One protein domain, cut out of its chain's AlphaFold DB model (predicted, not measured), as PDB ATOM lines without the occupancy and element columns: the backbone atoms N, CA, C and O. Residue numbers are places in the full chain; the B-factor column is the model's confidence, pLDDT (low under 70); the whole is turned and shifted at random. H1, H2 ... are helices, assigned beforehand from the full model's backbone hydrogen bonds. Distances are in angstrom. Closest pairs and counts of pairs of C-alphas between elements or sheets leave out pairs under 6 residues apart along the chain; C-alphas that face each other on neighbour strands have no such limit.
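This is residues 39 to 78 and 100 to 251 of the 256 residues of the protein "Cytochrom_C_asm domain-containing protein" of Planctomycetes bacterium (UniProt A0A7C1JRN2). Five helices, H1, H3, H4, H5 and H6, form a long up-and-down bundle, each running against the one before it, with H5 in the middle; residues 100 to 110, with H2, stick out beyond one end. The printed part has 192 residues, 151 of them in six named helices, H1 to H6 in order along the chain, with no named strand; the class is all helix. The whole is loose, a rod spanning 79 by 32 by 24 A, radius of gyration of the C-alphas 20.6 A.

H1, residues 41 to 74, 47.8 A, begins at C-alpha 41 (302.204, 157.461, 231.090). H2 is residues 100 to 109, 14.3 A; H3 117 to 152, 51.5 A; H4 160 to 180, 29.9 A; H5 186 to 209, 33.7 A, with a kink of 36 degrees near residue 203. H6, residues 225 to 250, 37.2 A, ends at C-alpha 250 (282.784, 203.073, 251.714).

H1 touches H3 at a shallow tilt of 23 degrees, opposite ways; their closest C-alphas, Ala 61 and Ala 126, are 4.3 A apart. The hub, H5, touches H1, H3, H4 and H6. H2 touches no helix. Every O i to N i+4 pair is within hydrogen-bond range in H1, H2, H3, H4 and H6; in H5, 16 of 20.

Residues 79 to 99 are not printed, a gap of 21.7 A between C-alphas 78 and 100. The link H5 to H6 is long. Residues 209 to 224 are among those under pLDDT 70.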
ATOM      1  N   ARG A  39     299.584 157.349 224.905       53.94
ATOM      2  CA  ARG A  39     300.447 156.152 224.992       53.94
ATOM      3  C   ARG A  39     301.575 156.267 226.025       53.94
ATOM      4  O   ARG A  39     302.044 155.236 226.497       53.94
ATOM      5  N   ASP A  40     301.981 157.484 226.393       60.66
ATOM      6  CA  ASP A  40     303.065 157.724 227.352       60.66
ATOM      7  C   ASP A  40     302.524 158.130 228.730       60.66
ATOM      8  O   ASP A  40     302.141 159.281 228.960       60.66
ATOM      9  N   ASN A  41     302.589 157.206 229.694       71.12
ATOM     10  CA  ASN A  41     302.204 157.461 231.090       71.12
ATOM     11  C   ASN A  41     302.989 158.620 231.729       71.12
ATOM     12  O   ASN A  41     302.478 159.282 232.626       71.12
ATOM     13  N   PHE A  42     304.219 158.882 231.272       84.38
ATOM     14  CA  PHE A  42     305.075 159.923 231.841       84.38
ATOM     15  C   PHE A  42     304.536 161.334 231.593       84.38
ATOM     16  O   PHE A  42     304.357 162.092 232.541       84.38
ATOM     17  N   TRP A  43     304.259 161.692 230.335       83.00
ATOM     18  CA  TRP A  43     303.810 163.044 229.993       83.00
ATOM     19  C   TRP A  43     302.390 163.300 230.462       83.00
ATOM     20  O   TRP A  43     302.119 164.361 231.022       83.00
ATOM     21  N   LEU A  44     301.521 162.295 230.323       81.38
ATOM     22  CA  LEU A  44     300.183 162.350 230.887       81.38
ATOM     23  C   LEU A  44     300.252 162.624 232.393       81.38
ATOM     24  O   LEU A  44     299.585 163.529 232.879       81.38
ATOM     25  N   PHE A  45     301.102 161.903 233.126       85.00
ATOM     26  CA  PHE A  45     301.256 162.125 234.556       85.00
ATOM     27  C   PHE A  45     301.852 163.504 234.851       85.00
ATOM     28  O   PHE A  45     301.207 164.309 235.503       85.00
ATOM     29  N   VAL A  46     303.047 163.824 234.359       90.50
ATOM     30  CA  VAL A  46     303.777 165.026 234.791       90.50
ATOM     31  C   VAL A  46     303.102 166.319 234.320       90.50
ATOM     32  O   VAL A  46     302.938 167.236 235.124       90.50
ATOM     33  N   HIS A  47     302.669 166.417 233.060       91.06
ATOM     34  CA  HIS A  47     302.034 167.635 232.549       91.06
ATOM     35  C   HIS A  47     300.597 167.788 233.065       91.06
ATOM     36  O   HIS A  47     300.270 168.813 233.673       91.06
ATOM     37  N   VAL A  48     299.743 166.773 232.874       88.75
ATOM     38  CA  VAL A  48     298.314 166.903 233.206       88.75
ATOM     39  C   VAL A  48     298.108 166.999 234.710       88.75
ATOM     40  O   VAL A  48     297.289 167.808 235.144       88.75
ATOM     41  N   PHE A  49     298.869 166.260 235.524       91.50
ATOM     42  CA  PHE A  49     298.799 166.414 236.980       91.50
ATOM     43  C   PHE A  49     299.200 167.825 237.412       91.50
ATOM     44  O   PHE A  49     298.501 168.433 238.218       91.50
ATOM     45  N   THR A  50     300.277 168.375 236.842       94.88
ATOM     46  CA  THR A  50     300.749 169.726 237.176       94.88
ATOM     47  C   THR A  50     299.712 170.792 236.811       94.88
ATOM     48  O   THR A  50     299.381 171.639 237.644       94.88
ATOM     49  N   ILE A  51     299.133 170.723 235.607       93.75
ATOM     50  CA  ILE A  51     298.074 171.649 235.172       93.75
ATOM     51  C   ILE A  51     296.797 171.476 236.006       93.75
ATOM     52  O   ILE A  51     296.202 172.460 236.441       93.75
ATOM     53  N   THR A  52     296.398 170.242 236.310       92.56
ATOM     54  CA  THR A  52     295.207 169.978 237.133       92.56
ATOM     55  C   THR A  52     295.401 170.479 238.566       92.56
ATOM     56  O   THR A  52     294.497 171.085 239.141       92.56
ATOM     57  N   ALA A  53     296.594 170.300 239.139       95.44
ATOM     58  CA  ALA A  53     296.944 170.840 240.449       95.44
ATOM     59  C   ALA A  53     296.941 172.379 240.453       95.44
ATOM     60  O   ALA A  53     296.460 172.987 241.412       95.44
ATOM     61  N   SER A  54     297.401 173.015 239.368       97.25
ATOM     62  CA  SER A  54     297.276 174.465 239.177       97.25
ATOM     63  C   SER A  54     295.814 174.918 239.197       97.25
ATOM     64  O   SER A  54     295.461 175.821 239.959       97.25
ATOM     65  N   TYR A  55     294.945 174.256 238.428       95.44
ATOM     66  CA  TYR A  55     293.514 174.566 238.405       95.44
ATOM     67  C   TYR A  55     292.863 174.353 239.771       95.44
ATOM     68  O   TYR A  55     292.044 175.171 240.180       95.44
ATOM     69  N   GLY A  56     293.279 173.328 240.519       96.00
ATOM     70  CA  GLY A  56     292.856 173.113 241.903       96.00
ATOM     71  C   GLY A  56     293.240 174.272 242.830       96.00
ATOM     72  O   GLY A  56     292.407 174.755 243.596       96.00
ATOM     73  N   ALA A  57     294.469 174.783 242.727       97.25
ATOM     74  CA  ALA A  57     294.901 175.961 243.483       97.25
ATOM     75  C   ALA A  57     294.161 177.244 243.043       97.25
ATOM     76  O   ALA A  57     293.807 178.082 243.879       97.25
ATOM     77  N   GLY A  58     293.868 177.390 241.749       97.38
ATOM     78  CA  GLY A  58     293.028 178.467 241.223       97.38
ATOM     79  C   GLY A  58     291.586 178.391 241.739       97.38
ATOM     80  O   GLY A  58     291.037 179.406 242.167       97.38
ATOM     81  N   ALA A  59     291.007 177.190 241.783       96.69
ATOM     82  CA  ALA A  59     289.665 176.927 242.299       96.69
ATOM     83  C   ALA A  59     289.574 177.169 243.809       96.69
ATOM     84  O   ALA A  59     288.581 177.712 244.293       96.69
ATOM     85  N   LEU A  60     290.624 176.832 244.563       97.25
ATOM     86  CA  LEU A  60     290.709 177.162 245.983       97.25
ATOM     87  C   LEU A  60     290.726 178.682 246.196       97.25
ATOM     88  O   LEU A  60     289.983 179.183 247.041       97.25
ATOM     89  N   ALA A  61     291.513 179.423 245.409       97.38
ATOM     90  CA  ALA A  61     291.503 180.886 245.456       97.38
ATOM     91  C   ALA A  61     290.105 181.442 245.140       97.38
ATOM     92  O   ALA A  61     289.582 182.245 245.907       97.38
ATOM     93  N   TRP A  62     289.468 180.949 244.075       97.75
ATOM     94  CA  TRP A  62     288.100 181.309 243.695       97.75
ATOM     95  C   TRP A  62     287.084 181.046 244.815       97.75
ATOM     96  O   TRP A  62     286.279 181.922 245.137       97.75
ATOM     97  N   GLY A  63     287.133 179.877 245.455       97.19
ATOM     98  CA  GLY A  63     286.229 179.522 246.551       97.19
ATOM     99  C   GLY A  63     286.409 180.429 247.770       97.19
ATOM    100  O   GLY A  63     285.436 180.974 248.292       97.19
ATOM    101  N   LEU A  64     287.658 180.661 248.187       97.50
ATOM    102  CA  LEU A  64     287.978 181.571 249.293       97.50
ATOM    103  C   LEU A  64     287.526 183.006 249.001       97.50
ATOM    104  O   LEU A  64     286.984 183.679 249.882       97.50
ATOM    105  N   SER A  65     287.701 183.465 247.764       97.31
ATOM    106  CA  SER A  65     287.268 184.789 247.327       97.31
ATOM    107  C   SER A  65     285.749 184.931 247.281       97.31
ATOM    108  O   SER A  65     285.240 185.965 247.700       97.31
ATOM    109  N   ASN A  66     285.006 183.897 246.878       97.81
ATOM    110  CA  ASN A  66     283.542 183.909 246.955       97.81
ATOM    111  C   ASN A  66     283.033 183.973 248.397       97.81
ATOM    112  O   ASN A  66     282.105 184.727 248.688       97.81
ATOM    113  N   ILE A  67     283.677 183.251 249.320       96.88
ATOM    114  CA  ILE A  67     283.361 183.345 250.751       96.88
ATOM    115  C   ILE A  67     283.644 184.768 251.258       96.88
ATOM    116  O   ILE A  67     282.807 185.355 251.943       96.88
ATOM    117  N   ALA A  68     284.788 185.356 250.890       95.88
ATOM    118  CA  ALA A  68     285.126 186.729 251.261       95.88
ATOM    119  C   ALA A  68     284.101 187.736 250.717       95.88
ATOM    120  O   ALA A  68     283.627 188.593 251.461       95.88
ATOM    121  N   LEU A  69     283.705 187.610 249.448       95.75
ATOM    122  CA  LEU A  69     282.660 188.435 248.835       95.75
ATOM    123  C   LEU A  69     281.299 188.245 249.509       95.75
ATOM    124  O   LEU A  69     280.567 189.217 249.650       95.75
ATOM    125  N   GLY A  70     280.990 187.049 250.014       94.94
ATOM    126  CA  GLY A  70     279.812 186.815 250.851       94.94
ATOM    127  C   GLY A  70     279.842 187.635 252.144       94.94
ATOM    128  O   GLY A  70     278.839 188.248 252.514       94.94
ATOM    129  N   TYR A  71     281.003 187.735 252.795       93.62
ATOM    130  CA  TYR A  71     281.176 188.618 253.952       93.62
ATOM    131  C   TYR A  71     281.106 190.104 253.585       93.62
ATOM    132  O   TYR A  71     280.572 190.881 254.370       93.62
ATOM    133  N   TYR A  72     281.570 190.514 252.405       92.69
ATOM    134  CA  TYR A  72     281.346 191.881 251.920       92.69
ATOM    135  C   TYR A  72     279.859 192.147 251.615       92.69
ATOM    136  O   TYR A  72     279.337 193.219 251.918       92.69
ATOM    137  N   LEU A  73     279.142 191.157 251.077       93.06
ATOM    138  CA  LEU A  73     277.744 191.306 250.682       93.06
ATOM    139  C   LEU A  73     276.753 191.210 251.848       93.06
ATOM    140  O   LEU A  73     275.684 191.802 251.764       93.06
ATOM    141  N   PHE A  74     277.054 190.481 252.923       92.12
ATOM    142  CA  PHE A  74     276.115 190.274 254.040       92.12
ATOM    143  C   PHE A  74     276.675 190.677 255.406       92.12
ATOM    144  O   PHE A  74     275.917 190.806 256.368       92.12
ATOM    145  N   GLY A  75     277.984 190.899 255.508       86.12
ATOM    146  CA  GLY A  75     278.651 191.198 256.766       86.12
ATOM    147  C   GLY A  75     278.291 192.563 257.344       86.12
ATOM    148  O   GLY A  75     277.850 193.487 256.650       86.12
ATOM    149  N   ARG A  76     278.502 192.673 258.658       83.62
ATOM    150  CA  ARG A  76     278.416 193.933 259.395       83.62
ATOM    151  C   ARG A  76     279.753 194.651 259.291       83.62
ATOM    152  O   ARG A  76     280.787 194.076 259.622       83.62
ATOM    153  N   TYR A  77     279.706 195.894 258.846       82.44
ATOM    154  CA  TYR A  77     280.867 196.764 258.798       82.44
ATOM    155  C   TYR A  77     281.051 197.393 260.179       82.44
ATOM    156  O   TYR A  77     280.069 197.762 260.824       82.44
ATOM    157  N   GLN A  78     282.289 197.437 260.665       77.75
ATOM    158  CA  GLN A  78     282.608 197.894 262.018       77.75
ATOM    159  C   GLN A  78     283.328 199.238 261.956       77.75
ATOM    160  O   GLN A  78     284.147 199.463 261.071       77.75
ATOM    161  N   ALA A 100     284.888 214.261 277.791       69.38
ATOM    162  CA  ALA A 100     285.313 212.919 277.411       69.38
ATOM    163  C   ALA A 100     284.221 212.206 276.593       69.38
ATOM    164  O   ALA A 100     284.529 211.588 275.576       69.38
ATOM    165  N   ALA A 101     282.950 212.357 276.987       70.56
ATOM    166  CA  ALA A 101     281.805 211.831 276.246       70.56
ATOM    167  C   ALA A 101     281.644 212.498 274.870       70.56
ATOM    168  O   ALA A 101     281.558 211.790 273.870       70.56
ATOM    169  N   SER A 102     281.710 213.832 274.784       68.31
ATOM    170  CA  SER A 102     281.588 214.545 273.504       68.31
ATOM    171  C   SER A 102     282.743 214.234 272.544       68.31
ATOM    172  O   SER A 102     282.533 214.081 271.343       68.31
ATOM    173  N   GLN A 103     283.971 214.090 273.059       69.56
ATOM    174  CA  GLN A 103     285.129 213.682 272.260       69.56
ATOM    175  C   GLN A 103     285.038 212.215 271.826       69.56
ATOM    176  O   GLN A 103     285.453 211.892 270.714       69.56
ATOM    177  N   ALA A 104     284.508 211.319 272.664       65.75
ATOM    178  CA  ALA A 104     284.261 209.928 272.287       65.75
ATOM    179  C   ALA A 104     283.183 209.825 271.195       65.75
ATOM    180  O   ALA A 104     283.352 209.074 270.234       65.75
ATOM    181  N   GLU A 105     282.126 210.629 271.292       69.44
ATOM    182  CA  GLU A 105     281.041 210.700 270.312       69.44
ATOM    183  C   GLU A 105     281.504 211.291 268.969       69.44
ATOM    184  O   GLU A 105     281.228 210.714 267.913       69.44
ATOM    185  N   GLN A 106     282.307 212.362 268.993       65.62
ATOM    186  CA  GLN A 106     282.941 212.930 267.795       65.62
ATOM    187  C   GLN A 106     283.965 211.974 267.164       65.62
ATOM    188  O   GLN A 106     284.014 211.844 265.941       65.62
ATOM    189  N   ARG A 107     284.761 211.253 267.968       61.59
ATOM    190  CA  ARG A 107     285.684 210.218 267.463       61.59
ATOM    191  C   ARG A 107     284.948 209.029 266.852       61.59
ATOM    192  O   ARG A 107     285.468 208.446 265.908       61.59
ATOM    193  N   SER A 108     283.770 208.682 267.370       61.41
ATOM    194  CA  SER A 108     282.911 207.635 266.809       61.41
ATOM    195  C   SER A 108     282.378 208.031 265.428       61.41
ATOM    196  O   SER A 108     282.481 207.244 264.490       61.41
ATOM    197  N   HIS A 109     281.901 209.271 265.274       63.25
ATOM    198  CA  HIS A 109     281.426 209.794 263.986       63.25
ATOM    199  C   HIS A 109     282.545 209.945 262.944       63.25
ATOM    200  O   HIS A 109     282.303 209.782 261.752       63.25
ATOM    201  N   ALA A 110     283.778 210.213 263.382       62.22
ATOM    202  CA  ALA A 110     284.940 210.343 262.503       62.22
ATOM    203  C   ALA A 110     285.686 209.018 262.231       62.22
ATOM    204  O   ALA A 110     286.674 209.013 261.491       62.22
ATOM    205  N   ALA A 111     285.282 207.897 262.845       63.22
ATOM    206  CA  ALA A 111     286.001 206.633 262.718       63.22
ATOM    207  C   ALA A 111     285.786 205.996 261.328       63.22
ATOM    208  O   ALA A 111     284.641 205.811 260.913       63.22
ATOM    209  N   PRO A 112     286.855 205.587 260.614       71.62
ATOM    210  CA  PRO A 112     286.716 204.873 259.349       71.62
ATOM    211  C   PRO A 112     285.927 203.573 259.522       71.62
ATOM    212  O   PRO A 112     286.172 202.800 260.455       71.62
ATOM    213  N   VAL A 113     285.008 203.314 258.595       77.81
ATOM    214  CA  VAL A 113     284.282 202.046 258.506       77.81
ATOM    215  C   VAL A 113     285.218 200.991 257.910       77.81
ATOM    216  O   VAL A 113     285.751 201.176 256.818       77.81
ATOM    217  N   GLU A 114     285.417 199.872 258.604       79.81
ATOM    218  CA  GLU A 114     286.228 198.750 258.130       79.81
ATOM    219  C   GLU A 114     285.359 197.514 257.829       79.81
ATOM    220  O   GLU A 114     284.402 197.210 258.557       79.81
ATOM    221  N   PRO A 115     285.666 196.776 256.745       84.25
ATOM    222  CA  PRO A 115     285.005 195.511 256.460       84.25
ATOM    223  C   PRO A 115     285.395 194.431 257.488       84.25
ATOM    224  O   PRO A 115     286.404 194.569 258.184       84.25
ATOM    225  N   PRO A 116     284.647 193.314 257.559       84.69
ATOM    226  CA  PRO A 116     284.938 192.220 258.484       84.69
ATOM    227  C   PRO A 116     286.396 191.734 258.403       84.69
ATOM    228  O   PRO A 116     286.901 191.446 257.316       84.69
ATOM    229  N   GLN A 117     287.061 191.562 259.552       84.62
ATOM    230  CA  GLN A 117     288.476 191.147 259.615       84.62
ATOM    231  C   GLN A 117     288.746 189.809 258.904       84.62
ATOM    232  O   GLN A 117     289.803 189.629 258.298       84.62
ATOM    233  N   ILE A 118     287.766 188.898 258.897       90.19
ATOM    234  CA  ILE A 118     287.851 187.614 258.191       90.19
ATOM    235  C   ILE A 118     288.133 187.781 256.690       90.19
ATOM    236  O   ILE A 118     288.827 186.951 256.107       90.19
ATOM    237  N   CYS A 119     287.683 188.877 256.068       91.75
ATOM    238  CA  CYS A 119     287.962 189.165 254.662       91.75
ATOM    239  C   CYS A 119     289.461 189.356 254.404       91.75
ATOM    240  O   CYS A 119     289.957 188.946 253.358       91.75
ATOM    241  N   ALA A 120     290.199 189.943 255.354       91.44
ATOM    242  CA  ALA A 120     291.644 190.109 255.230       91.44
ATOM    243  C   ALA A 120     292.366 188.757 255.281       91.44
ATOM    244  O   ALA A 120     293.230 188.487 254.447       91.44
ATOM    245  N   THR A 121     291.970 187.884 256.207       94.38
ATOM    246  CA  THR A 121     292.513 186.525 256.326       94.38
ATOM    247  C   THR A 121     292.207 185.682 255.085       94.38
ATOM    248  O   THR A 121     293.105 185.056 254.523       94.38
ATOM    249  N   LEU A 122     290.963 185.709 254.598       95.44
ATOM    250  CA  LEU A 122     290.573 185.003 253.372       95.44
ATOM    251  C   LEU A 122     291.341 185.518 252.150       95.44
ATOM    252  O   LEU A 122     291.814 184.717 251.346       95.44
ATOM    253  N   ALA A 123     291.537 186.835 252.043       95.25
ATOM    254  CA  ALA A 123     292.339 187.436 250.982       95.25
ATOM    255  C   ALA A 123     293.809 186.976 251.027       95.25
ATOM    256  O   ALA A 123     294.399 186.729 249.978       95.25
ATOM    257  N   GLN A 124     294.402 186.809 252.215       95.19
ATOM    258  CA  GLN A 124     295.768 186.283 252.353       95.19
ATOM    259  C   GLN A 124     295.879 184.833 251.863       95.19
ATOM    260  O   GLN A 124     296.799 184.516 251.105       95.19
ATOM    261  N   TYR A 125     294.935 183.966 252.244       97.12
ATOM    262  CA  TYR A 125     294.919 182.579 251.774       97.12
ATOM    263  C   TYR A 125     294.637 182.478 250.272       97.12
ATOM    264  O   TYR A 125     295.314 181.716 249.581       97.12
ATOM    265  N   ALA A 126     293.715 183.288 249.744       97.19
ATOM    266  CA  ALA A 126     293.461 183.369 248.308       97.19
ATOM    267  C   ALA A 126     294.726 183.810 247.553       97.19
ATOM    268  O   ALA A 126     295.124 183.153 246.593       97.19
ATOM    269  N   TYR A 127     295.426 184.844 248.036       97.12
ATOM    270  CA  TYR A 127     296.689 185.305 247.455       97.12
ATOM    271  C   TYR A 127     297.760 184.208 247.435       97.12
ATOM    272  O   TYR A 127     298.433 184.013 246.424       97.12
ATOM    273  N   ALA A 128     297.918 183.475 248.542       97.25
ATOM    274  CA  ALA A 128     298.856 182.360 248.624       97.25
ATOM    275  C   ALA A 128     298.498 181.246 247.628       97.25
ATOM    276  O   ALA A 128     299.367 180.770 246.900       97.25
ATOM    277  N   SER A 129     297.215 180.891 247.539       97.81
ATOM    278  CA  SER A 129     296.719 179.888 246.594       97.81
ATOM    279  C   SER A 129     296.946 180.305 245.137       97.81
ATOM    280  O   SER A 129     297.379 179.493 244.323       97.81
ATOM    281  N   MET A 130     296.756 181.588 244.803       97.50
ATOM    282  CA  MET A 130     297.038 182.112 243.460       97.50
ATOM    283  C   MET A 130     298.521 182.018 243.088       97.50
ATOM    284  O   MET A 130     298.832 181.695 241.946       97.50
ATOM    285  N   LYS A 131     299.446 182.253 244.029       98.19
ATOM    286  CA  LYS A 131     300.885 182.061 243.769       98.19
ATOM    287  C   LYS A 131     301.193 180.611 243.407       98.19
ATOM    288  O   LYS A 131     301.920 180.371 242.449       98.19
ATOM    289  N   VAL A 132     300.613 179.655 244.138       98.06
ATOM    290  CA  VAL A 132     300.752 178.223 243.831       98.06
ATOM    291  C   VAL A 132     300.159 177.907 242.458       98.06
ATOM    292  O   VAL A 132     300.815 177.241 241.659       98.06
ATOM    293  N   ALA A 133     298.969 178.436 242.151       97.62
ATOM    294  CA  ALA A 133     298.335 178.269 240.846       97.62
ATOM    295  C   ALA A 133     299.244 178.764 239.713       97.62
ATOM    296  O   ALA A 133     299.476 178.016 238.770       97.62
ATOM    297  N   VAL A 134     299.820 179.965 239.834       97.94
ATOM    298  CA  VAL A 134     300.734 180.547 238.834       97.94
ATOM    299  C   VAL A 134     302.000 179.722 238.659       97.94
ATOM    300  O   VAL A 134     302.386 179.450 237.526       97.94
ATOM    301  N   LEU A 135     302.634 179.299 239.758       98.12
ATOM    302  CA  LEU A 135     303.854 178.490 239.696       98.12
ATOM    303  C   LEU A 135     303.609 177.170 238.959       98.12
ATOM    304  O   LEU A 135     304.359 176.818 238.050       98.12
ATOM    305  N   LEU A 136     302.531 176.468 239.314       97.62
ATOM    306  CA  LEU A 136     302.159 175.214 238.665       97.62
ATOM    307  C   LEU A 136     301.665 175.433 237.231       97.62
ATOM    308  O   LEU A 136     301.945 174.609 236.370       97.62
ATOM    309  N   LEU A 137     300.980 176.543 236.941       97.12
ATOM    310  CA  LEU A 137     300.522 176.864 235.588       97.12
ATOM    311  C   LEU A 137     301.710 177.102 234.659       97.12
ATOM    312  O   LEU A 137     301.769 176.517 233.584       97.12
ATOM    313  N   ALA A 138     302.680 177.912 235.090       97.94
ATOM    314  CA  ALA A 138     303.894 178.180 234.328       97.94
ATOM    315  C   ALA A 138     304.700 176.894 234.088       97.94
ATOM    316  O   ALA A 138     305.077 176.608 232.952       97.94
ATOM    317  N   ALA A 139     304.902 176.083 235.132       97.56
ATOM    318  CA  ALA A 139     305.550 174.780 234.998       97.56
ATOM    319  C   ALA A 139     304.778 173.861 234.038       97.56
ATOM    320  O   ALA A 139     305.372 173.229 233.170       97.56
ATOM    321  N   GLY A 140     303.451 173.828 234.151       95.69
ATOM    322  CA  GLY A 140     302.579 173.046 233.287       95.69
ATOM    323  C   GLY A 140     302.642 173.475 231.821       95.69
ATOM    324  O   GLY A 140     302.689 172.604 230.959       95.69
ATOM    325  N   ILE A 141     302.721 174.778 231.529       95.44
ATOM    326  CA  ILE A 141     302.897 175.304 230.163       95.44
ATOM    327  C   ILE A 141     304.248 174.865 229.587       95.44
ATOM    328  O   ILE A 141     304.292 174.369 228.464       95.44
ATOM    329  N   ILE A 142     305.334 174.959 230.362       95.69
ATOM    330  CA  ILE A 142     306.667 174.498 229.931       95.69
ATOM    331  C   ILE A 142     306.652 172.989 229.653       95.69
ATOM    332  O   ILE A 142     307.098 172.545 228.598       95.69
ATOM    333  N   LEU A 143     306.101 172.196 230.575       93.44
ATOM    334  CA  LEU A 143     305.959 170.748 230.408       93.44
ATOM    335  C   LEU A 143     305.071 170.395 229.207       93.44
ATOM    336  O   LEU A 143     305.341 169.415 228.518       93.44
ATOM    337  N   GLY A 144     304.043 171.202 228.945       91.62
ATOM    338  CA  GLY A 144     303.164 171.061 227.787       91.62
ATOM    339  C   GLY A 144     303.905 171.310 226.478       91.62
ATOM    340  O   GLY A 144     303.788 170.505 225.564       91.62
ATOM    341  N   ALA A 145     304.737 172.352 226.415       91.75
ATOM    342  CA  ALA A 145     305.556 172.651 225.241       91.75
ATOM    343  C   ALA A 145     306.559 171.525 224.930       91.75
ATOM    344  O   ALA A 145     306.711 171.123 223.779       91.75
ATOM    345  N   LEU A 146     307.210 170.964 225.957       91.62
ATOM    346  CA  LEU A 146     308.108 169.812 225.788       91.62
ATOM    347  C   LEU A 146     307.359 168.565 225.294       91.62
ATOM    348  O   LEU A 146     307.869 167.801 224.474       91.62
ATOM    349  N   TRP A 147     306.142 168.354 225.792       88.44
ATOM    350  CA  TRP A 147     305.298 167.255 225.343       88.44
ATOM    351  C   TRP A 147     304.821 167.439 223.898       88.44
ATOM    352  O   TRP A 147     304.842 166.477 223.131       88.44
ATOM    353  N   ALA A 148     304.450 168.664 223.516       86.69
ATOM    354  CA  ALA A 148     304.047 169.019 222.161       86.69
ATOM    355  C   ALA A 148     305.171 168.758 221.147       86.69
ATOM    356  O   ALA A 148     304.906 168.207 220.077       86.69
ATOM    357  N   ASP A 149     306.427 169.053 221.501       88.56
ATOM    358  CA  ASP A 149     307.581 168.754 220.647       88.56
ATOM    359  C   ASP A 149     307.722 167.248 220.403       88.56
ATOM    360  O   ASP A 149     307.824 166.796 219.263       88.56
ATOM    361  N   LYS A 150     307.582 166.442 221.460       84.44
ATOM    362  CA  LYS A 150     307.617 164.980 221.336       84.44
ATOM    363  C   LYS A 150     306.433 164.420 220.537       84.44
ATOM    364  O   LYS A 150     306.595 163.431 219.824       84.44
ATOM    365  N   ALA A 151     305.244 165.001 220.684       81.19
ATOM    366  CA  ALA A 151     304.019 164.494 220.066       81.19
ATOM    367  C   ALA A 151     303.860 164.926 218.599       81.19
ATOM    368  O   ALA A 151     303.372 164.146 217.780       81.19
ATOM    369  N   TRP A 152     304.251 166.159 218.270       81.94
ATOM    370  CA  TRP A 152     303.948 166.811 216.991       81.94
ATOM    371  C   TRP A 152     305.148 167.493 216.323       81.94
ATOM    372  O   TRP A 152     304.971 168.110 215.271       81.94
ATOM    373  N   GLY A 153     306.349 167.400 216.901       86.38
ATOM    374  CA  GLY A 153     307.580 167.974 216.344       86.38
ATOM    375  C   GLY A 153     307.663 169.500 216.429       86.38
ATOM    376  O   GLY A 153     308.373 170.111 215.630       86.38
ATOM    377  N   ARG A 154     306.886 170.133 217.322       85.50
ATOM    378  CA  ARG A 154     306.952 171.576 217.599       85.50
ATOM    379  C   ARG A 154     306.603 171.889 219.055       85.50
ATOM    380  O   ARG A 154     305.687 171.290 219.602       85.50
ATOM    381  N   PHE A 155     307.238 172.909 219.632       87.62
ATOM    382  CA  PHE A 155     306.974 173.348 221.012       87.62
ATOM    383  C   PHE A 155     305.689 174.174 221.191       87.62
ATOM    384  O   PHE A 155     305.202 174.300 222.312       87.62
ATOM    385  N   TRP A 156     305.179 174.788 220.116       90.06
ATOM    386  CA  TRP A 156     304.014 175.681 220.138       90.06
ATOM    387  C   TRP A 156     303.392 175.785 218.737       90.06
ATOM    388  O   TRP A 156     304.110 175.833 217.733       90.06
ATOM    389  N   GLY A 157     302.068 175.813 218.656       83.88
ATOM    390  CA  GLY A 157     301.238 175.902 217.456       83.88
ATOM    391  C   GLY A 157     300.196 177.032 217.432       83.88
ATOM    392  O   GLY A 157     299.469 177.112 216.445       83.88
ATOM    393  N   TRP A 158     300.117 177.905 218.446       86.62
ATOM    394  CA  TRP A 158     299.140 179.012 218.534       86.62
ATOM    395  C   TRP A 158     297.668 178.576 218.467       86.62
ATOM    396  O   TRP A 158     296.791 179.378 218.136       86.62
ATOM    397  N   ASP A 159     297.368 177.319 218.790       85.12
ATOM    398  CA  ASP A 159     295.983 176.874 218.881       85.12
ATOM    399  C   ASP A 159     295.300 177.423 220.142       85.12
ATOM    400  O   ASP A 159     295.938 177.954 221.058       85.12
ATOM    401  N   ALA A 160     293.973 177.297 220.200       84.81
ATOM    402  CA  ALA A 160     293.177 177.878 221.270       84.81
ATOM    403  C   ALA A 160     293.631 177.427 222.673       84.81
ATOM    404  O   ALA A 160     293.607 178.252 223.587       84.81
ATOM    405  N   LYS A 161     294.090 176.181 222.878       82.75
ATOM    406  CA  LYS A 161     294.535 175.744 224.218       82.75
ATOM    407  C   LYS A 161     295.816 176.426 224.636       82.75
ATOM    408  O   LYS A 161     295.914 176.916 225.761       82.75
ATOM    409  N   GLU A 162     296.782 176.455 223.735       89.50
ATOM    410  CA  GLU A 162     298.064 177.092 223.975       89.50
ATOM    411  C   GLU A 162     297.876 178.591 224.249       89.50
ATOM    412  O   GLU A 162     298.305 179.092 225.293       89.50
ATOM    413  N   VAL A 163     297.114 179.289 223.403       92.19
ATOM    414  CA  VAL A 163     296.823 180.720 223.572       92.19
ATOM    415  C   VAL A 163     296.102 181.002 224.892       92.19
ATOM    416  O   VAL A 163     296.518 181.891 225.637       92.19
ATOM    417  N   TRP A 164     295.063 180.238 225.239       93.31
ATOM    418  CA  TRP A 164     294.336 180.455 226.494       93.31
ATOM    419  C   TRP A 164     295.149 180.090 227.736       93.31
ATOM    420  O   TRP A 164     294.975 180.730 228.776       93.31
ATOM    421  N   SER A 165     296.073 179.129 227.646       93.56
ATOM    422  CA  SER A 165     297.010 178.847 228.738       93.56
ATOM    423  C   SER A 165     297.919 180.052 229.020       93.56
ATOM    424  O   SER A 165     298.074 180.450 230.179       93.56
ATOM    425  N   LEU A 166     298.414 180.712 227.965       95.38
ATOM    426  CA  LEU A 166     299.217 181.928 228.075       95.38
ATOM    427  C   LEU A 166     298.393 183.113 228.599       95.38
ATOM    428  O   LEU A 166     298.838 183.796 229.520       95.38
ATOM    429  N   ILE A 167     297.181 183.333 228.075       96.56
ATOM    430  CA  ILE A 167     296.269 184.381 228.568       96.56
ATOM    431  C   ILE A 167     295.994 184.188 230.062       96.56
ATOM    432  O   ILE A 167     296.078 185.144 230.829       96.56
ATOM    433  N   THR A 168     295.716 182.954 230.489       96.88
ATOM    434  CA  THR A 168     295.462 182.621 231.900       96.88
ATOM    435  C   THR A 168     296.680 182.935 232.767       96.88
ATOM    436  O   THR A 168     296.546 183.567 233.817       96.88
ATOM    437  N   LEU A 169     297.884 182.554 232.322       97.75
ATOM    438  CA  LEU A 169     299.123 182.851 233.041       97.75
ATOM    439  C   LEU A 169     299.337 184.362 233.193       97.75
ATOM    440  O   LEU A 169     299.603 184.839 234.299       97.75
ATOM    441  N   LEU A 170     299.183 185.115 232.103       97.94
ATOM    442  CA  LEU A 170     299.344 186.569 232.104       97.94
ATOM    443  C   LEU A 170     298.281 187.262 232.963       97.94
ATOM    444  O   LEU A 170     298.617 188.172 233.718       97.94
ATOM    445  N   ALA A 171     297.027 186.806 232.915       98.00
ATOM    446  CA  ALA A 171     295.949 187.334 233.745       98.00
ATOM    447  C   ALA A 171     296.262 187.164 235.238       98.00
ATOM    448  O   ALA A 171     296.193 188.129 236.001       98.00
ATOM    449  N   TYR A 172     296.675 185.969 235.667       97.50
ATOM    450  CA  TYR A 172     297.042 185.747 237.067       97.50
ATOM    451  C   TYR A 172     298.296 186.531 237.481       97.50
ATOM    452  O   TYR A 172     298.326 187.079 238.585       97.50
ATOM    453  N   LEU A 173     299.312 186.632 236.616       97.94
ATOM    454  CA  LEU A 173     300.494 187.458 236.881       97.94
ATOM    455  C   LEU A 173     300.127 188.934 237.047       97.94
ATOM    456  O   LEU A 173     300.608 189.565 237.987       97.94
ATOM    457  N   ALA A 174     299.241 189.466 236.203       97.50
ATOM    458  CA  ALA A 174     298.757 190.838 236.316       97.50
ATOM    459  C   ALA A 174     298.049 191.078 237.658       97.50
ATOM    460  O   ALA A 174     298.308 192.085 238.316       97.50
ATOM    461  N   ILE A 175     297.224 190.129 238.116       97.19
ATOM    462  CA  ILE A 175     296.545 190.230 239.417       97.19
ATOM    463  C   ILE A 175     297.553 190.205 240.573       97.19
ATOM    464  O   ILE A 175     297.494 191.049 241.474       97.19
ATOM    465  N   LEU A 176     298.507 189.266 240.555       97.06
ATOM    466  CA  LEU A 176     299.544 189.185 241.587       97.06
ATOM    467  C   LEU A 176     300.421 190.444 241.604       97.06
ATOM    468  O   LEU A 176     300.748 190.951 242.678       97.06
ATOM    469  N   HIS A 177     300.760 190.976 240.430       96.81
ATOM    470  CA  HIS A 177     301.542 192.199 240.298       96.81
ATOM    471  C   HIS A 177     300.776 193.417 240.824       96.81
ATOM    472  O   HIS A 177     301.312 194.158 241.645       96.81
ATOM    473  N   ALA A 178     299.498 193.564 240.457       95.94
ATOM    474  CA  ALA A 178     298.623 194.618 240.968       95.94
ATOM    475  C   ALA A 178     298.507 194.577 242.501       95.94
ATOM    476  O   ALA A 178     298.459 195.618 243.159       95.94
ATOM    477  N   ARG A 179     298.497 193.380 243.101       94.75
ATOM    478  CA  ARG A 179     298.535 193.227 244.561       94.75
ATOM    479  C   ARG A 179     299.886 193.632 245.152       94.75
ATOM    480  O   ARG A 179     299.904 194.282 246.193       94.75
ATOM    481  N   TYR A 180     300.992 193.255 244.516       94.19
ATOM    482  CA  TYR A 180     302.346 193.567 244.985       94.19
ATOM    483  C   TYR A 180     302.625 195.077 245.021       94.19
ATOM    484  O   TYR A 180     303.162 195.569 246.009       94.19
ATOM    485  N   ILE A 181     302.197 195.816 243.994       95.25
ATOM    486  CA  ILE A 181     302.370 197.279 243.908       95.25
ATOM    487  C   ILE A 181     301.317 198.075 244.702       95.25
ATOM    488  O   ILE A 181     301.317 199.302 244.677       95.25
ATOM    489  N   GLY A 182     300.398 197.392 245.391       91.44
ATOM    490  CA  GLY A 182     299.378 198.022 246.232       91.44
ATOM    491  C   GLY A 182     298.142 198.552 245.495       91.44
ATOM    492  O   GLY A 182     297.290 199.165 246.130       91.44
ATOM    493  N   TRP A 183     297.988 198.290 244.193       90.69
ATOM    494  CA  TRP A 183     296.795 198.688 243.425       90.69
ATOM    495  C   TRP A 183     295.558 197.863 243.786       90.69
ATOM    496  O   TRP A 183     294.427 198.311 243.607       90.69
ATOM    497  N   CYS A 184     295.757 196.650 244.304       90.19
ATOM    498  CA  CYS A 184     294.671 195.736 244.636       90.19
ATOM    499  C   CYS A 184     294.554 195.523 246.155       90.19
ATOM    500  O   CYS A 184     295.316 194.762 246.757       90.19
ATOM    501  N   GLY A 185     293.569 196.173 246.787       91.56
ATOM    502  CA  GLY A 185     293.185 195.930 248.185       91.56
ATOM    503  C   GLY A 185     292.562 194.541 248.407       91.56
ATOM    504  O   GLY A 185     292.451 193.744 247.481       91.56
ATOM    505  N   ASN A 186     292.154 194.212 249.640       94.06
ATOM    506  CA  ASN A 186     291.592 192.879 249.949       94.06
ATOM    507  C   ASN A 186     290.308 192.588 249.156       94.06
ATOM    508  O   ASN A 186     290.143 191.489 248.632       94.06
ATOM    509  N   PHE A 187     289.441 193.596 249.018       93.94
ATOM    510  CA  PHE A 187     288.236 193.509 248.199       93.94
ATOM    511  C   PHE A 187     288.577 193.302 246.715       93.94
ATOM    512  O   PHE A 187     288.105 192.352 246.097       93.94
ATOM    513  N   GLY A 188     289.461 194.142 246.161       94.62
ATOM    514  CA  GLY A 188     289.895 194.037 244.767       94.62
ATOM    515  C   GLY A 188     290.533 192.684 244.449       94.62
ATOM    516  O   GLY A 188     290.258 192.109 243.398       94.62
ATOM    517  N   LEU A 189     291.318 192.126 245.377       96.06
ATOM    518  CA  LEU A 189     291.900 190.796 245.220       96.06
ATOM    519  C   LEU A 189     290.814 189.711 245.170       96.06
ATOM    520  O   LEU A 189     290.906 188.802 244.352       96.06
ATOM    521  N   ALA A 190     289.775 189.803 246.005       96.38
ATOM    522  CA  ALA A 190     288.669 188.849 245.973       96.38
ATOM    523  C   ALA A 190     287.899 188.911 244.641       96.38
ATOM    524  O   ALA A 190     287.621 187.873 244.046       96.38
ATOM    525  N   VAL A 191     287.622 190.115 244.134       97.12
ATOM    526  CA  VAL A 191     286.979 190.311 242.824       97.12
ATOM    527  C   VAL A 191     287.843 189.746 241.697       97.12
ATOM    528  O   VAL A 191     287.388 188.935 240.894       97.12
ATOM    529  N   THR A 192     289.111 190.148 241.646       96.38
ATOM    530  CA  THR A 192     290.021 189.754 240.565       96.38
ATOM    531  C   THR A 192     290.371 188.272 240.601       96.38
ATOM    532  O   THR A 192     290.527 187.687 239.539       96.38
ATOM    533  N   ALA A 193     290.415 187.622 241.766       96.50
ATOM    534  CA  ALA A 193     290.563 186.169 241.858       96.50
ATOM    535  C   ALA A 193     289.372 185.421 241.236       96.50
ATOM    536  O   ALA A 193     289.570 184.410 240.561       96.50
ATOM    537  N   VAL A 194     288.146 185.937 241.403       96.88
ATOM    538  CA  VAL A 194     286.953 185.363 240.760       96.88
ATOM    539  C   VAL A 194     287.011 185.523 239.242       96.88
ATOM    540  O   VAL A 194     286.803 184.556 238.510       96.88
ATOM    541  N   LEU A 195     287.362 186.718 238.762       95.38
ATOM    542  CA  LEU A 195     287.534 186.981 237.329       95.38
ATOM    543  C   LEU A 195     288.705 186.180 236.742       95.38
ATOM    544  O   LEU A 195     288.579 185.606 235.666       95.38
ATOM    545  N   GLY A 196     289.810 186.048 237.474       95.19
ATOM    546  CA  GLY A 196     290.953 185.222 237.098       95.19
ATOM    547  C   GLY A 196     290.538 183.771 236.877       95.19
ATOM    548  O   GLY A 196     290.868 183.188 235.849       95.19
ATOM    549  N   PHE A 197     289.717 183.208 237.764       96.38
ATOM    550  CA  PHE A 197     289.242 181.834 237.609       96.38
ATOM    551  C   PHE A 197     288.403 181.611 236.342       96.38
ATOM    552  O   PHE A 197     288.448 180.525 235.769       96.38
ATOM    553  N   THR A 198     287.715 182.635 235.823       94.94
ATOM    554  CA  THR A 198     287.025 182.495 234.526       94.94
ATOM    555  C   THR A 198     287.975 182.263 233.354       94.94
ATOM    556  O   THR A 198     287.598 181.567 232.414       94.94
ATOM    557  N   SER A 199     289.225 182.735 233.429       94.50
ATOM    558  CA  SER A 199     290.241 182.399 232.419       94.50
ATOM    559  C   SER A 199     290.643 180.920 232.477       94.50
ATOM    560  O   SER A 199     290.759 180.285 231.433       94.50
ATOM    561  N   ILE A 200     290.718 180.325 233.679       93.75
ATOM    562  CA  ILE A 200     290.919 178.874 233.852       93.75
ATOM    563  C   ILE A 200     289.730 178.089 233.288       93.75
ATOM    564  O   ILE A 200     289.934 177.121 232.555       93.75
ATOM    565  N   ILE A 201     288.494 178.513 233.583       91.31
ATOM    566  CA  ILE A 201     287.286 177.894 233.011       91.31
ATOM    567  C   ILE A 201     287.337 177.964 231.483       91.31
ATOM    568  O   ILE A 201     287.022 176.981 230.818       91.31
ATOM    569  N   MET A 202     287.782 179.079 230.906       89.12
ATOM    570  CA  MET A 202     287.913 179.203 229.460       89.12
ATOM    571  C   MET A 202     288.993 178.272 228.888       89.12
ATOM    572  O   MET A 202     288.730 177.570 227.915       89.12
ATOM    573  N   ALA A 203     290.173 178.203 229.509       86.50
ATOM    574  CA  ALA A 203     291.267 177.335 229.068       86.50
ATOM    575  C   ALA A 203     290.923 175.836 229.164       86.50
ATOM    576  O   ALA A 203     291.338 175.048 228.313       86.50
ATOM    577  N   TRP A 204     290.155 175.441 230.185       83.06
ATOM    578  CA  TRP A 204     289.760 174.050 230.405       83.06
ATOM    579  C   TRP A 204     288.439 173.683 229.718       83.06
ATOM    580  O   TRP A 204     288.412 172.773 228.898       83.06
ATOM    581  N   TYR A 205     287.339 174.365 230.033       82.25
ATOM    582  CA  TYR A 205     286.015 174.064 229.484       82.25
ATOM    583  C   TYR A 205     285.797 174.744 228.130       82.25
ATOM    584  O   TYR A 205     285.405 174.103 227.157       82.25
ATOM    585  N   GLY A 206     286.082 176.045 228.053       79.69
ATOM    586  CA  GLY A 206     285.777 176.864 226.881       79.69
ATOM    587  C   GLY A 206     286.477 176.392 225.607       79.69
ATOM    588  O   GLY A 206     285.833 176.235 224.574       79.69
ATOM    589  N   VAL A 207     287.773 176.091 225.668       77.06
ATOM    590  CA  VAL A 207     288.491 175.578 224.492       77.06
ATOM    591  C   VAL A 207     287.969 174.204 224.061       77.06
ATOM    592  O   VAL A 207     287.813 173.962 222.870       77.06
ATOM    593  N   ASN A 208     287.657 173.324 225.017       72.56
ATOM    594  CA  ASN A 208     287.228 171.955 224.725       72.56
ATOM    595  C   ASN A 208     285.782 171.857 224.202       72.56
ATOM    596  O   ASN A 208     285.490 170.923 223.463       72.56
ATOM    597  N   HIS A 209     284.890 172.777 224.590       68.44
ATOM    598  CA  HIS A 209     283.449 172.661 224.311       68.44
ATOM    599  C   HIS A 209     282.845 173.848 223.548       68.44
ATOM    600  O   HIS A 209     281.819 173.680 222.898       68.44
ATOM    601  N   VAL A 210     283.452 175.039 223.614       66.62
ATOM    602  CA  VAL A 210     282.901 176.275 223.020       66.62
ATOM    603  C   VAL A 210     283.651 176.684 221.756       66.62
ATOM    604  O   VAL A 210     283.026 177.114 220.793       66.62
ATOM    605  N   LEU A 211     284.982 176.562 221.741       63.09
ATOM    606  CA  LEU A 211     285.794 177.013 220.604       63.09
ATOM    607  C   LEU A 211     286.049 175.937 219.542       63.09
ATOM    608  O   LEU A 211     286.501 176.307 218.462       63.09
ATOM    609  N   GLY A 212     285.778 174.654 219.830       55.09
ATOM    610  CA  GLY A 212     285.743 173.553 218.848       55.09
ATOM    611  C   GLY A 212     286.922 173.503 217.866       55.09
ATOM    612  O   GLY A 212     286.751 173.149 216.709       55.09
ATOM    613  N   SER A 213     288.115 173.962 218.256       54.03
ATOM    614  CA  SER A 213     289.209 174.147 217.298       54.03
ATOM    615  C   SER A 213     290.566 173.809 217.895       54.03
ATOM    616  O   SER A 213     290.908 174.208 219.008       54.03
ATOM    617  N   GLY A 214     291.349 173.061 217.112       54.09
ATOM    618  CA  GLY A 214     292.715 172.651 217.434       54.09
ATOM    619  C   GLY A 214     292.848 171.170 217.798       54.09
ATOM    620  O   GLY A 214     291.892 170.514 218.202       54.09
ATOM    621  N   LEU A 215     294.079 170.654 217.702       52.44
ATOM    622  CA  LEU A 215     294.458 169.261 218.014       52.44
ATOM    623  C   LEU A 215     294.231 168.865 219.488       52.44
ATOM    624  O   LEU A 215     294.420 167.713 219.867       52.44
ATOM    625  N   HIS A 216     293.840 169.829 220.320       53.19
ATOM    626  CA  HIS A 216     293.651 169.698 221.755       53.19
ATOM    627  C   HIS A 216     292.185 169.678 222.201       53.19
ATOM    628  O   HIS A 216     291.939 169.595 223.411       53.19
ATOM    629  N   SER A 217     291.232 169.808 221.277       55.47
ATOM    630  CA  SER A 217     289.806 169.697 221.580       55.47
ATOM    631  C   SER A 217     289.413 168.222 221.625       55.47
ATOM    632  O   SER A 217     289.520 167.513 220.628       55.47
ATOM    633  N   TYR A 218     288.988 167.746 222.794       51.88
ATOM    634  CA  TYR A 218     288.597 166.344 223.003       51.88
ATOM    635  C   TYR A 218     287.092 166.182 223.284       51.88
ATOM    636  O   TYR A 218     286.658 165.086 223.629       51.88
ATOM    637  N   GLY A 219     286.304 167.263 223.191       54.09
ATOM    638  CA  GLY A 219     284.935 167.325 223.715       54.09
ATOM    639  C   GLY A 219     283.946 168.134 222.873       54.09
ATOM    640  O   GLY A 219     283.050 168.759 223.441       54.09
ATOM    641  N   GLU A 220     284.076 168.137 221.545       49.25
ATOM    642  CA  GLU A 220     283.067 168.763 220.681       49.25
ATOM    643  C   GLU A 220     281.675 168.149 220.920       49.25
ATOM    644  O   GLU A 220     281.490 166.936 220.848       49.25
ATOM    645  N   GLY A 221     280.682 168.996 221.215       53.31
ATOM    646  CA  GLY A 221     279.266 168.606 221.256       53.31
ATOM    647  C   GLY A 221     278.741 167.988 222.560       53.31
ATOM    648  O   GLY A 221     277.555 167.664 222.625       53.31
ATOM    649  N   ALA A 222     279.554 167.849 223.611       54.12
ATOM    650  CA  ALA A 222     279.061 167.400 224.917       54.12
ATOM    651  C   ALA A 222     278.324 168.545 225.648       54.12
ATOM    652  O   ALA A 222     278.883 169.620 225.861       54.12
ATOM    653  N   GLY A 223     277.055 168.316 226.008       58.88
ATOM    654  CA  GLY A 223     276.189 169.279 226.703       58.88
ATOM    655  C   GLY A 223     276.776 169.806 228.023       58.88
ATOM    656  O   GLY A 223     277.689 169.211 228.592       58.88
ATOM    657  N   GLY A 224     276.265 170.939 228.513       69.56
ATOM    658  CA  GLY A 224     276.796 171.618 229.705       69.56
ATOM    659  C   GLY A 224     277.097 173.111 229.514       69.56
ATOM    660  O   GLY A 224     277.415 173.806 230.480       69.56
ATOM    661  N   GLN A 225     277.053 173.613 228.272       75.31
ATOM    662  CA  GLN A 225     277.491 174.981 227.970       75.31
ATOM    663  C   GLN A 225     276.610 176.002 228.679       75.31
ATOM    664  O   GLN A 225     277.112 176.959 229.261       75.31
ATOM    665  N   TRP A 226     275.299 175.774 228.659       74.50
ATOM    666  CA  TRP A 226     274.335 176.670 229.280       74.50
ATOM    667  C   TRP A 226     274.515 176.708 230.798       74.50
ATOM    668  O   TRP A 226     274.480 177.776 231.403       74.50
ATOM    669  N   GLU A 227     274.800 175.563 231.405       83.19
ATOM    670  CA  GLU A 227     275.047 175.398 232.831       83.19
ATOM    671  C   GLU A 227     276.311 176.145 233.260       83.19
ATOM    672  O   GLU A 227     276.276 176.914 234.224       83.19
ATOM    673  N   VAL A 228     277.413 175.984 232.521       84.19
ATOM    674  CA  VAL A 228     278.669 176.694 232.804       84.19
ATOM    675  C   VAL A 228     278.508 178.195 232.572       84.19
ATOM    676  O   VAL A 228     278.913 178.989 233.422       84.19
ATOM    677  N   THR A 229     277.887 178.605 231.463       84.19
ATOM    678  CA  THR A 229     277.660 180.024 231.165       84.19
ATOM    679  C   THR A 229     276.759 180.677 232.211       84.19
ATOM    680  O   THR A 229     277.099 181.756 232.696       84.19
ATOM    681  N   ILE A 230     275.669 180.024 232.630       88.44
ATOM    682  CA  ILE A 230     274.815 180.518 233.718       88.44
ATOM    683  C   ILE A 230     275.594 180.594 235.024       88.44
ATOM    684  O   ILE A 230     275.494 181.605 235.713       88.44
ATOM    685  N   ALA A 231     276.367 179.567 235.382       89.88
ATOM    686  CA  ALA A 231     277.120 179.564 236.633       89.88
ATOM    687  C   ALA A 231     278.140 180.715 236.684       89.88
ATOM    688  O   ALA A 231     278.228 181.422 237.692       89.88
ATOM    689  N   VAL A 232     278.865 180.951 235.586       92.50
ATOM    690  CA  VAL A 232     279.804 182.077 235.461       92.50
ATOM    691  C   VAL A 232     279.065 183.414 235.528       92.50
ATOM    692  O   VAL A 232     279.455 184.286 236.307       92.50
ATOM    693  N   ALA A 233     277.970 183.566 234.779       92.25
ATOM    694  CA  ALA A 233     277.172 184.789 234.778       92.25
ATOM    695  C   ALA A 233     276.582 185.087 236.165       92.25
ATOM    696  O   ALA A 233     276.686 186.210 236.657       92.25
ATOM    697  N   ALA A 234     276.031 184.079 236.840       94.38
ATOM    698  CA  ALA A 234     275.521 184.193 238.201       94.38
ATOM    699  C   ALA A 234     276.630 184.600 239.180       94.38
ATOM    700  O   ALA A 234     276.410 185.445 240.051       94.38
ATOM    701  N   ASN A 235     277.843 184.061 239.016       96.50
ATOM    702  CA  ASN A 235     278.968 184.451 239.852       96.50
ATOM    703  C   ASN A 235     279.385 185.913 239.617       96.50
ATOM    704  O   ASN A 235     279.657 186.625 240.582       96.50
ATOM    705  N   TRP A 236     279.366 186.393 238.373       97.00
ATOM    706  CA  TRP A 236     279.623 187.803 238.061       97.00
ATOM    707  C   TRP A 236     278.549 188.737 238.613       97.00
ATOM    708  O   TRP A 236     278.885 189.784 239.163       97.00
ATOM    709  N   VAL A 237     277.274 188.348 238.545       97.12
ATOM    710  CA  VAL A 237     276.182 189.099 239.183       97.12
ATOM    711  C   VAL A 237     276.406 189.179 240.694       97.12
ATOM    712  O   VAL A 237     276.312 190.260 241.272       97.12
ATOM    713  N   PHE A 238     276.777 188.072 241.340       96.94
ATOM    714  CA  PHE A 238     277.109 188.060 242.765       96.94
ATOM    715  C   PHE A 238     278.273 189.005 243.111       96.94
ATOM    716  O   PHE A 238     278.177 189.784 244.061       96.94
ATOM    717  N   VAL A 239     279.342 188.995 242.309       96.94
ATOM    718  CA  VAL A 239     280.473 189.930 242.444       96.94
ATOM    719  C   VAL A 239     280.008 191.382 242.297       96.94
ATOM    720  O   VAL A 239     280.393 192.227 243.105       96.94
ATOM    721  N   ALA A 240     279.160 191.677 241.309       96.31
ATOM    722  CA  ALA A 240     278.637 193.020 241.068       96.31
ATOM    723  C   ALA A 240     277.782 193.523 242.241       96.31
ATOM    724  O   ALA A 240     277.944 194.664 242.672       96.31
ATOM    725  N   LEU A 241     276.934 192.665 242.816       96.50
ATOM    726  CA  LEU A 241     276.152 192.992 244.011       96.50
ATOM    727  C   LEU A 241     277.055 193.275 245.220       96.50
ATOM    728  O   LEU A 241     276.830 194.246 245.946       96.50
ATOM    729  N   ALA A 242     278.099 192.464 245.423       95.00
ATOM    730  CA  ALA A 242     279.075 192.685 246.490       95.00
ATOM    731  C   ALA A 242     279.845 194.004 246.294       95.00
ATOM    732  O   ALA A 242     280.053 194.737 247.259       95.00
ATOM    733  N   ALA A 243     280.216 194.334 245.055       94.19
ATOM    734  CA  ALA A 243     280.884 195.587 244.708       94.19
ATOM    735  C   ALA A 243     279.990 196.810 244.919       94.19
ATOM    736  O   ALA A 243     280.434 197.790 245.518       94.19
ATOM    737  N   LEU A 244     278.726 196.732 244.496       94.19
ATOM    738  CA  LEU A 244     277.748 197.792 244.722       94.19
ATOM    739  C   LEU A 244     277.590 198.054 246.219       94.19
ATOM    740  O   LEU A 244     277.763 199.186 246.669       94.19
ATOM    741  N   ARG A 245     277.347 197.002 247.007       92.38
ATOM    742  CA  ARG A 245     277.215 197.126 248.459       92.38
ATOM    743  C   ARG A 245     278.472 197.727 249.096       92.38
ATOM    744  O   ARG A 245     278.358 198.697 249.841       92.38
ATOM    745  N   TYR A 246     279.652 197.211 248.747       91.31
ATOM    746  CA  TYR A 246     280.928 197.725 249.244       91.31
ATOM    747  C   TYR A 246     281.117 199.216 248.930       91.31
ATOM    748  O   TYR A 246     281.534 199.969 249.810       91.31
ATOM    749  N   SER A 247     280.759 199.659 247.721       89.56
ATOM    750  CA  SER A 247     280.860 201.070 247.331       89.56
ATOM    751  C   SER A 247     279.939 201.980 248.151       89.56
ATOM    752  O   SER A 247     280.366 203.057 248.554       89.56
ATOM    753  N   ILE A 248     278.726 201.520 248.482       88.44
ATOM    754  CA  ILE A 248     277.769 202.263 249.315       88.44
ATOM    755  C   ILE A 248     278.297 202.422 250.746       88.44
ATOM    756  O   ILE A 248     278.188 203.499 251.320       88.44
ATOM    757  N   GLN A 249     278.895 201.377 251.332       85.50
ATOM    758  CA  GLN A 249     279.440 201.463 252.698       85.50
ATOM    759  C   GLN A 249     280.729 202.274 252.809       85.50
ATOM    760  O   GLN A 249     281.017 202.797 253.882       85.50
ATOM    761  N   MET A 250     281.518 202.337 251.739       82.38
ATOM    762  CA  MET A 250     282.784 203.073 251.714       82.38
ATOM    763  C   MET A 250     282.624 204.516 251.217       82.38
ATOM    764  O   MET A 250     283.610 205.249 251.166       82.38
ATOM    765  N   ALA A 251     281.409 204.930 250.839       80.69
ATOM    766  CA  ALA A 251     281.131 206.301 250.442       80.69
ATOM    767  C   ALA A 251     281.355 207.262 251.630       80.69
ATOM    768  O   ALA A 251     280.939 206.948 252.751       80.69
TER     769      ALA A 251